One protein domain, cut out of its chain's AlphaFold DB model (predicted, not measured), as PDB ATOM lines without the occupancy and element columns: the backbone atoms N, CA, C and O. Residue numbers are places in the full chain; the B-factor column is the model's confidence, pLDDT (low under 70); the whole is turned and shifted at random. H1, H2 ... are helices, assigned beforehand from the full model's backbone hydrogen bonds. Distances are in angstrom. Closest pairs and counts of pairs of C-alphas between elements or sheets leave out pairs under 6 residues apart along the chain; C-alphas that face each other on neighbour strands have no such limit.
ATOM      1  N   ASN A 274       3.405   9.206  20.929       86.69
ATOM      2  CA  ASN A 274       4.177  10.421  21.192       86.69
ATOM      3  C   ASN A 274       5.533  10.416  20.472       86.69
ATOM      4  O   ASN A 274       5.945  11.432  19.908       86.69
ATOM      5  N   LYS A 275       6.222   9.268  20.438       84.56
ATOM      6  CA  LYS A 275       7.502   9.133  19.732       84.56
ATOM      7  C   LYS A 275       7.347   9.346  18.225       84.56
ATOM      8  O   LYS A 275       8.118  10.091  17.617       84.56
ATOM      9  N   MET A 276       6.318   8.746  17.636       83.44
ATOM     10  CA  MET A 276       5.966   8.936  16.231       83.44
ATOM     11  C   MET A 276       5.589  10.394  15.921       83.44
ATOM     12  O   MET A 276       6.084  10.950  14.941       83.44
ATOM     13  N   ALA A 277       4.777  11.041  16.761       83.88
ATOM     14  CA  ALA A 277       4.402  12.446  16.597       83.88
ATOM     15  C   ALA A 277       5.631  13.376  16.613       83.88
ATOM     16  O   ALA A 277       5.776  14.241  15.747       83.88
ATOM     17  N   CYS A 278       6.580  13.155  17.529       84.19
ATOM     18  CA  CYS A 278       7.851  13.886  17.566       84.19
ATOM     19  C   CYS A 278       8.689  13.692  16.291       84.19
ATOM     20  O   CYS A 278       9.270  14.655  15.776       84.19
ATOM     21  N   PHE A 279       8.739  12.467  15.759       83.31
ATOM     22  CA  PHE A 279       9.408  12.185  14.489       83.31
ATOM     23  C   PHE A 279       8.751  12.948  13.331       83.31
ATOM     24  O   PHE A 279       9.439  13.670  12.611       83.31
ATOM     25  N   LEU A 280       7.421  12.875  13.202       83.94
ATOM     26  CA  LEU A 280       6.671  13.608  12.177       83.94
ATOM     27  C   LEU A 280       6.892  15.119  12.286       83.94
ATOM     28  O   LEU A 280       7.165  15.783  11.286       83.94
ATOM     29  N   LYS A 281       6.860  15.673  13.498       85.69
ATOM     30  CA  LYS A 281       7.117  17.097  13.734       85.69
ATOM     31  C   LYS A 281       8.517  17.520  13.293       85.69
ATOM     32  O   LYS A 281       8.676  18.607  12.738       85.69
ATOM     33  N   SER A 282       9.520  16.663  13.488       82.50
ATOM     34  CA  SER A 282      10.898  16.916  13.044       82.50
ATOM     35  C   SER A 282      10.995  17.047  11.519       82.50
ATOM     36  O   SER A 282      11.819  17.806  11.015       82.50
ATOM     37  N   ILE A 283      10.100  16.396  10.766       79.38
ATOM     38  CA  ILE A 283      10.057  16.500   9.303       79.38
ATOM     39  C   ILE A 283       9.737  17.936   8.861       79.38
ATOM     40  O   ILE A 283      10.432  18.445   7.985       79.38
ATOM     41  N   SER A 284       8.781  18.652   9.480       76.75
ATOM     42  CA  SER A 284       8.523  20.062   9.102       76.75
ATOM     43  C   SER A 284       9.708  20.992   9.307       76.75
ATOM     44  O   SER A 284       9.824  21.985   8.592       76.75
ATOM     45  N   GLN A 285      10.586  20.683  10.261       81.00
ATOM     46  CA  GLN A 285      11.753  21.510  10.545       81.00
ATOM     47  C   GLN A 285      12.795  21.414   9.428       81.00
ATOM     48  O   GLN A 285      13.486  22.392   9.175       81.00
ATOM     49  N   CYS A 286      12.874  20.274   8.735       82.81
ATOM     50  CA  CYS A 286      13.898  20.019   7.719       82.81
ATOM     51  C   CYS A 286      13.358  20.026   6.279       82.81
ATOM     52  O   CYS A 286      14.113  20.263   5.340       82.81
ATOM     53  N   ILE A 287      12.058  19.785   6.065       83.62
ATOM     54  CA  ILE A 287      11.468  19.638   4.719       83.62
ATOM     55  C   ILE A 287      11.582  20.913   3.868       83.62
ATOM     56  O   ILE A 287      11.614  20.860   2.635       83.62
ATOM     57  N   TRP A 288      11.668  22.075   4.517       83.31
ATOM     58  CA  TRP A 288      11.822  23.362   3.843       83.31
ATOM     59  C   TRP A 288      13.253  23.631   3.377       83.31
ATOM     60  O   TRP A 288      13.423  24.350   2.394       83.31
ATOM     61  N   ASP A 289      14.244  22.975   3.978       84.50
ATOM     62  CA  ASP A 289      15.653  23.076   3.582       84.50
ATOM     63  C   ASP A 289      15.995  22.184   2.376       84.50
ATOM     64  O   ASP A 289      17.031  22.362   1.732       84.50
ATOM     65  N   LEU A 290      15.115  21.237   2.035       82.62
ATOM     66  CA  LEU A 290      15.260  20.382   0.858       82.62
ATOM     67  C   LEU A 290      15.074  21.172  -0.445       82.62
ATOM     68  O   LEU A 290      14.303  22.136  -0.507       82.62
ATOM     69  N   SER A 291      15.726  20.713  -1.520       80.06
ATOM     70  CA  SER A 291      15.429  21.191  -2.875       80.06
ATOM     71  C   SER A 291      13.959  20.935  -3.220       80.06
ATOM     72  O   SER A 291      13.323  20.036  -2.669       80.06
ATOM     73  N   ALA A 292      13.392  21.705  -4.151       80.25
ATOM     74  CA  ALA A 292      11.987  21.547  -4.518       80.25
ATOM     75  C   ALA A 292      11.636  20.129  -5.024       80.25
ATOM     76  O   ALA A 292      10.534  19.656  -4.748       80.25
ATOM     77  N   SER A 293      12.568  19.440  -5.695       78.81
ATOM     78  CA  SER A 293      12.411  18.044  -6.128       78.81
ATOM     79  C   SER A 293      12.362  17.070  -4.946       78.81
ATOM     80  O   SER A 293      11.368  16.363  -4.782       78.81
ATOM     81  N   LEU A 294      13.357  17.115  -4.055       81.81
ATOM     82  CA  LEU A 294      13.403  16.273  -2.851       81.81
ATOM     83  C   LEU A 294      12.234  16.552  -1.896       81.81
ATOM     84  O   LEU A 294      11.704  15.643  -1.261       81.81
ATOM     85  N   ARG A 295      11.774  17.805  -1.820       86.44
ATOM     86  CA  ARG A 295      10.598  18.187  -1.028       86.44
ATOM     87  C   ARG A 295       9.320  17.518  -1.537       86.44
ATOM     88  O   ARG A 295       8.472  17.138  -0.734       86.44
ATOM     89  N   ARG A 296       9.168  17.372  -2.858       84.25
ATOM     90  CA  ARG A 296       8.023  16.661  -3.447       84.25
ATOM     91  C   ARG A 296       8.088  15.170  -3.131       84.25
ATOM     92  O   ARG A 296       7.074  14.608  -2.734       84.25
ATOM     93  N   GLU A 297       9.262  14.553  -3.252       83.88
ATOM     94  CA  GLU A 297       9.456  13.143  -2.884       83.88
ATOM     95  C   GLU A 297       9.133  12.886  -1.406       83.88
ATOM     96  O   GLU A 297       8.422  11.935  -1.089       83.88
ATOM     97  N   ALA A 298       9.556  13.779  -0.509       84.81
ATOM     98  CA  ALA A 298       9.230  13.686   0.911       84.81
ATOM     99  C   ALA A 298       7.712  13.729   1.179       84.81
ATOM    100  O   ALA A 298       7.213  12.971   2.009       84.81
ATOM    101  N   PHE A 299       6.949  14.568   0.463       87.62
ATOM    102  CA  PHE A 299       5.486  14.577   0.592       87.62
ATOM    103  C   PHE A 299       4.817  13.331   0.007       87.62
ATOM    104  O   PHE A 299       3.815  12.895   0.563       87.62
ATOM    105  N   ILE A 300       5.374  12.725  -1.045       85.69
ATOM    106  CA  ILE A 300       4.890  11.436  -1.570       85.69
ATOM    107  C   ILE A 300       5.108  10.321  -0.545       85.69
ATOM    108  O   ILE A 300       4.208   9.518  -0.314       85.69
ATOM    109  N   MET A 301       6.266  10.292   0.120       83.44
ATOM    110  CA  MET A 301       6.503   9.336   1.205       83.44
ATOM    111  C   MET A 301       5.495   9.527   2.346       83.44
ATOM    112  O   MET A 301       4.921   8.550   2.823       83.44
ATOM    113  N   LEU A 302       5.224  10.772   2.752       84.19
ATOM    114  CA  LEU A 302       4.215  11.069   3.778       84.19
ATOM    115  C   LEU A 302       2.796  10.640   3.374       84.19
ATOM    116  O   LEU A 302       2.042  10.193   4.234       84.19
ATOM    117  N   ASP A 303       2.446  10.752   2.092       85.25
ATOM    118  CA  ASP A 303       1.172  10.265   1.547       85.25
ATOM    119  C   ASP A 303       1.086   8.734   1.641       85.25
ATOM    120  O   ASP A 303       0.129   8.203   2.197       85.25
ATOM    121  N   SER A 304       2.153   8.028   1.247       82.25
ATOM    122  CA  SER A 304       2.216   6.558   1.314       82.25
ATOM    123  C   SER A 304       2.144   5.987   2.738       82.25
ATOM    124  O   SER A 304       1.722   4.850   2.935       82.25
ATOM    125  N   LEU A 305       2.513   6.768   3.762       77.56
ATOM    126  CA  LEU A 305       2.367   6.354   5.162       77.56
ATOM    127  C   LEU A 305       0.896   6.266   5.594       77.56
ATOM    128  O   LEU A 305       0.580   5.469   6.479       77.56
ATOM    129  N   ALA A 306      -0.008   7.029   4.972       72.75
ATOM    130  CA  ALA A 306      -1.440   6.949   5.261       72.75
ATOM    131  C   ALA A 306      -2.065   5.620   4.804       72.75
ATOM    132  O   ALA A 306      -3.023   5.151   5.421       72.75
ATOM    133  N   ASP A 307      -1.489   4.984   3.780       66.50
ATOM    134  CA  ASP A 307      -1.961   3.702   3.245       66.50
ATOM    135  C   ASP A 307      -1.693   2.525   4.200       66.50
ATOM    136  O   ASP A 307      -2.287   1.459   4.064       66.50
ATOM    137  N   SER A 308      -0.846   2.715   5.218       64.94
ATOM    138  CA  SER A 308      -0.541   1.690   6.228       64.94
ATOM    139  C   SER A 308      -1.665   1.440   7.250       64.94
ATOM    140  O   SER A 308      -1.522   0.572   8.108       64.94
ATOM    141  N   HIS A 309      -2.775   2.194   7.196       62.91
ATOM    142  CA  HIS A 309      -3.911   2.154   8.138       62.91
ATOM    143  C   HIS A 309      -3.580   2.425   9.624       62.91
ATOM    144  O   HIS A 309      -4.474   2.357  10.465       62.91
ATOM    145  N   ILE A 310      -2.339   2.792   9.961       67.50
ATOM    146  CA  ILE A 310      -1.918   3.112  11.337       67.50
ATOM    147  C   ILE A 310      -2.506   4.454  11.798       67.50
ATOM    148  O   ILE A 310      -2.885   4.608  12.958       67.50
ATOM    149  N   MET A 311      -2.604   5.436  10.894       75.12
ATOM    150  CA  MET A 311      -3.219   6.736  11.165       75.12
ATOM    151  C   MET A 311      -3.755   7.401   9.890       75.12
ATOM    152  O   MET A 311      -3.178   7.237   8.815       75.12
ATOM    153  N   PRO A 312      -4.836   8.194   9.982       84.44
ATOM    154  CA  PRO A 312      -5.358   8.928   8.838       84.44
ATOM    155  C   PRO A 312      -4.398  10.040   8.386       84.44
ATOM    156  O   PRO A 312      -3.835  10.768   9.205       84.44
ATOM    157  N   LEU A 313      -4.304  10.268   7.070       83.56
ATOM    158  CA  LEU A 313      -3.457  11.310   6.458       83.56
ATOM    159  C   LEU A 313      -3.659  12.700   7.081       83.56
ATOM    160  O   LEU A 313      -2.725  13.480   7.253       83.56
ATOM    161  N   SER A 314      -4.899  13.008   7.464       85.00
ATOM    162  CA  SER A 314      -5.252  14.281   8.093       85.00
ATOM    163  C   SER A 314      -4.545  14.522   9.435       85.00
ATOM    164  O   SER A 314      -4.302  15.682   9.780       85.00
ATOM    165  N   GLN A 315      -4.211  13.443  10.147       84.25
ATOM    166  CA  GLN A 315      -3.486  13.431  11.412       84.25
ATOM    167  C   GLN A 315      -1.975  13.449  11.164       84.25
ATOM    168  O   GLN A 315      -1.302  14.263  11.786       84.25
ATOM    169  N   ILE A 316      -1.466  12.695  10.175       84.56
ATOM    170  CA  ILE A 316      -0.055  12.766   9.729       84.56
ATOM    171  C   ILE A 316       0.338  14.212   9.413       84.56
ATOM    172  O   ILE A 316       1.328  14.719   9.930       84.56
ATOM    173  N   ILE A 317      -0.462  14.895   8.589       87.06
ATOM    174  CA  ILE A 317      -0.205  16.281   8.173       87.06
ATOM    175  C   ILE A 317      -0.217  17.231   9.381       87.06
ATOM    176  O   ILE A 317       0.613  18.138   9.459       87.06
ATOM    177  N   SER A 318      -1.148  17.021  10.318       87.06
ATOM    178  CA  SER A 318      -1.287  17.845  11.521       87.06
ATOM    179  C   SER A 318      -0.102  17.670  12.471       87.06
ATOM    180  O   SER A 318       0.490  18.664  12.885       87.06
ATOM    181  N   GLU A 319       0.269  16.427  12.782       85.50
ATOM    182  CA  GLU A 319       1.404  16.098  13.658       85.50
ATOM    183  C   GLU A 319       2.739  16.502  13.031       85.50
ATOM    184  O   GLU A 319       3.638  16.999  13.709       85.50
ATOM    185  N   ALA A 320       2.844  16.391  11.705       84.31
ATOM    186  CA  ALA A 320       3.982  16.911  10.970       84.31
ATOM    187  C   ALA A 320       4.059  18.442  10.992       84.31
ATOM    188  O   ALA A 320       5.101  18.968  10.637       84.31
ATOM    189  N   GLY A 321       3.015  19.175  11.401       85.75
ATOM    190  CA  GLY A 321       3.007  20.642  11.420       85.75
ATOM    191  C   GLY A 321       2.885  21.277  10.031       85.75
ATOM    192  O   GLY A 321       3.339  22.401   9.811       85.75
ATOM    193  N   LEU A 322       2.302  20.558   9.070       86.19
ATOM    194  CA  LEU A 322       2.177  20.987   7.681       86.19
ATOM    195  C   LEU A 322       0.778  21.547   7.401       86.19
ATOM    196  O   LEU A 322      -0.235  21.045   7.884       86.19
ATOM    197  N   SER A 323       0.692  22.570   6.551       87.44
ATOM    198  CA  SER A 323      -0.606  23.023   6.047       87.44
ATOM    199  C   SER A 323      -1.155  22.030   5.019       87.44
ATOM    200  O   SER A 323      -0.478  21.706   4.040       87.44
ATOM    201  N   ARG A 324      -2.423  21.626   5.177       86.12
ATOM    202  CA  ARG A 324      -3.136  20.774   4.207       86.12
ATOM    203  C   ARG A 324      -3.128  21.372   2.799       86.12
ATOM    204  O   ARG A 324      -2.940  20.646   1.829       86.12
ATOM    205  N   SER A 325      -3.304  22.690   2.674       84.62
ATOM    206  CA  SER A 325      -3.318  23.356   1.365       84.62
ATOM    207  C   SER A 325      -1.962  23.259   0.669       84.62
ATOM    208  O   SER A 325      -1.893  22.971  -0.524       84.62
ATOM    209  N   THR A 326      -0.882  23.432   1.426       85.12
ATOM    210  CA  THR A 326       0.492  23.332   0.936       85.12
ATOM    211  C   THR A 326       0.842  21.905   0.532       85.12
ATOM    212  O   THR A 326       1.389  21.705  -0.549       85.12
ATOM    213  N   PHE A 327       0.466  20.922   1.354       86.38
ATOM    214  CA  PHE A 327       0.673  19.503   1.074       86.38
ATOM    215  C   PHE A 327       0.044  19.104  -0.269       86.38
ATOM    216  O   PHE A 327       0.747  18.696  -1.193       86.38
ATOM    217  N   TYR A 328      -1.263  19.338  -0.440       86.81
ATOM    218  CA  TYR A 328      -1.956  18.974  -1.679       86.81
ATOM    219  C   TYR A 328      -1.529  19.813  -2.889       86.81
ATOM    220  O   TYR A 328      -1.491  19.292  -4.002       86.81
ATOM    221  N   SER A 329      -1.189  21.093  -2.698       85.00
ATOM    222  CA  SER A 329      -0.716  21.950  -3.794       85.00
ATOM    223  C   SER A 329       0.597  21.456  -4.397       85.00
ATOM    224  O   SER A 329       0.818  21.652  -5.592       85.00
ATOM    225  N   ILE A 330       1.477  20.872  -3.584       84.62
ATOM    226  CA  ILE A 330       2.773  20.363  -4.039       84.62
ATOM    227  C   ILE A 330       2.610  18.965  -4.633       84.62
ATOM    228  O   ILE A 330       3.154  18.689  -5.699       84.62
ATOM    229  N   LEU A 331       1.803  18.116  -3.994       84.56
ATOM    230  CA  LEU A 331       1.581  16.739  -4.430       84.56
ATOM    231  C   LEU A 331       0.863  16.660  -5.789       84.56
ATOM    232  O   LEU A 331       1.221  15.838  -6.625       84.56
ATOM    233  N   ARG A 332      -0.084  17.572  -6.058       82.75
ATOM    234  CA  ARG A 332      -0.817  17.651  -7.340       82.75
ATOM    235  C   ARG A 332      -0.062  18.360  -8.466       82.75
ATOM    236  O   ARG A 332      -0.535  18.369  -9.599       82.75
ATOM    237  N   ASN A 333       1.062  19.010  -8.171       79.25
ATOM    238  CA  ASN A 333       1.826  19.749  -9.166       79.25
ATOM    239  C   ASN A 333       3.032  18.926  -9.627       79.25
ATOM    240  O   ASN A 333       4.121  19.012  -9.064       79.25
ATOM    241  N   ASP A 334       2.860  18.178 -10.713       71.50
ATOM    242  CA  ASP A 334       3.940  17.387 -11.315       71.50
ATOM    243  C   ASP A 334       5.087  18.244 -11.857       71.50
ATOM    244  O   ASP A 334       6.168  17.738 -12.144       71.50
ATOM    245  N   ALA A 335       4.876  19.550 -12.045       67.81
ATOM    246  CA  ALA A 335       5.913  20.500 -12.440       67.81
ATOM    247  C   ALA A 335       6.563  21.247 -11.270       67.81
ATOM    248  O   ALA A 335       7.420  22.106 -11.498       67.81
ATOM    249  N   TYR A 336       6.206  20.913 -10.031       72.25
ATOM    250  CA  TYR A 336       6.834  21.489  -8.853       72.25
ATOM    251  C   TYR A 336       8.335  21.164  -8.830       72.25
ATOM    252  O   TYR A 336       8.736  20.013  -8.960       72.25
ATOM    253  N   GLY A 337       9.170  22.201  -8.728       62.94
ATOM    254  CA  GLY A 337      10.634  22.093  -8.782       62.94
ATOM    255  C   GLY A 337      11.259  22.142 -10.182       62.94
ATOM    256  O   GLY A 337      12.377  22.637 -10.308       62.94
TER     257      GLY A 337
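What this domain is: This is residues 274 to 337 of the 627 residues of the protein "Integrase catalytic domain-containing protein" of Intestinibaculum porci (UniProt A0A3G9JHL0). What shape is this? Two long helices, H1 and H2, run opposite ways as a narrow V nearest at its linked end, and two short helices cover one side: H3 bridges the open end, and H4 packs crosswise on H2. What makes it up? The printed part has 64 residues with four named helices, H1 to H4 in chain order, and no named strand: all helix. How large is it? It is compact, with a radius of gyration of the C-alphas of 11.3 A, and only just elongated, spanning 34 by 22 by 17 A.

How they stand to each other: How do the long helices stand? H1, residues 274 to 287, and H2, residues 292 to 306, are close but not clearly touching, at a shallow tilt of 20 degrees; their closest C-alphas, of Ile 287 and Arg 295, are 6.0 A apart. What does the hub touch? H3, residues 313 to 319, touches H1 at residues 277 to 281 alone, about perpendicular at 85 degrees, with the closest C-alphas, Ala 277 and Glu 319, 5.6 A apart. It touches H2 at residues 302 to 306 alone, at a steep tilt of 67 degrees; the closest C-alphas, of Ala 306 and Leu 313, are 5.0 A apart. Where is the last helix? H4, residues 324 to 331, touches H2 at residues 296 to 300 alone, at a steep tilt of 66 degrees, with the closest C-alphas, Arg 296 and Ile 330, 6.5 A apart. It only just touches H3, only at the corner by their link, with 3 pairs of C-alphas within 8 A, the closest being Ile 317 and Arg 324 at 6.7 A; H1 and H4 are apart. How do the backbones run? Every O i to N i+4 pair is within hydrogen-bond range in H3 and H4, against 7 of 10 in H1 and 10 of 11 in H2.

Where its parts are: Where does the first helix begin? C-alpha 274 of H1 is at (4.177, 10.421, 21.192), and H1 is 20.2 A long. How long are the others? H2 is 22.1 A, H3 9.9 A and H4 10.6 A, with C-alpha 331 at (1.581, 16.739, -4.430).

The domain as a whole: Is it unbroken? The printed part has no cut; the links H1 to H2 and H3 to H4 are tight, and H2 to H3 is short. How far does it reach, and where is confidence low? The two C-alphas farthest apart, of Asn 274 and Ala 335, are 35.2 A apart. The pLDDT is under 70 at residues 307 to 310, 335 and 337.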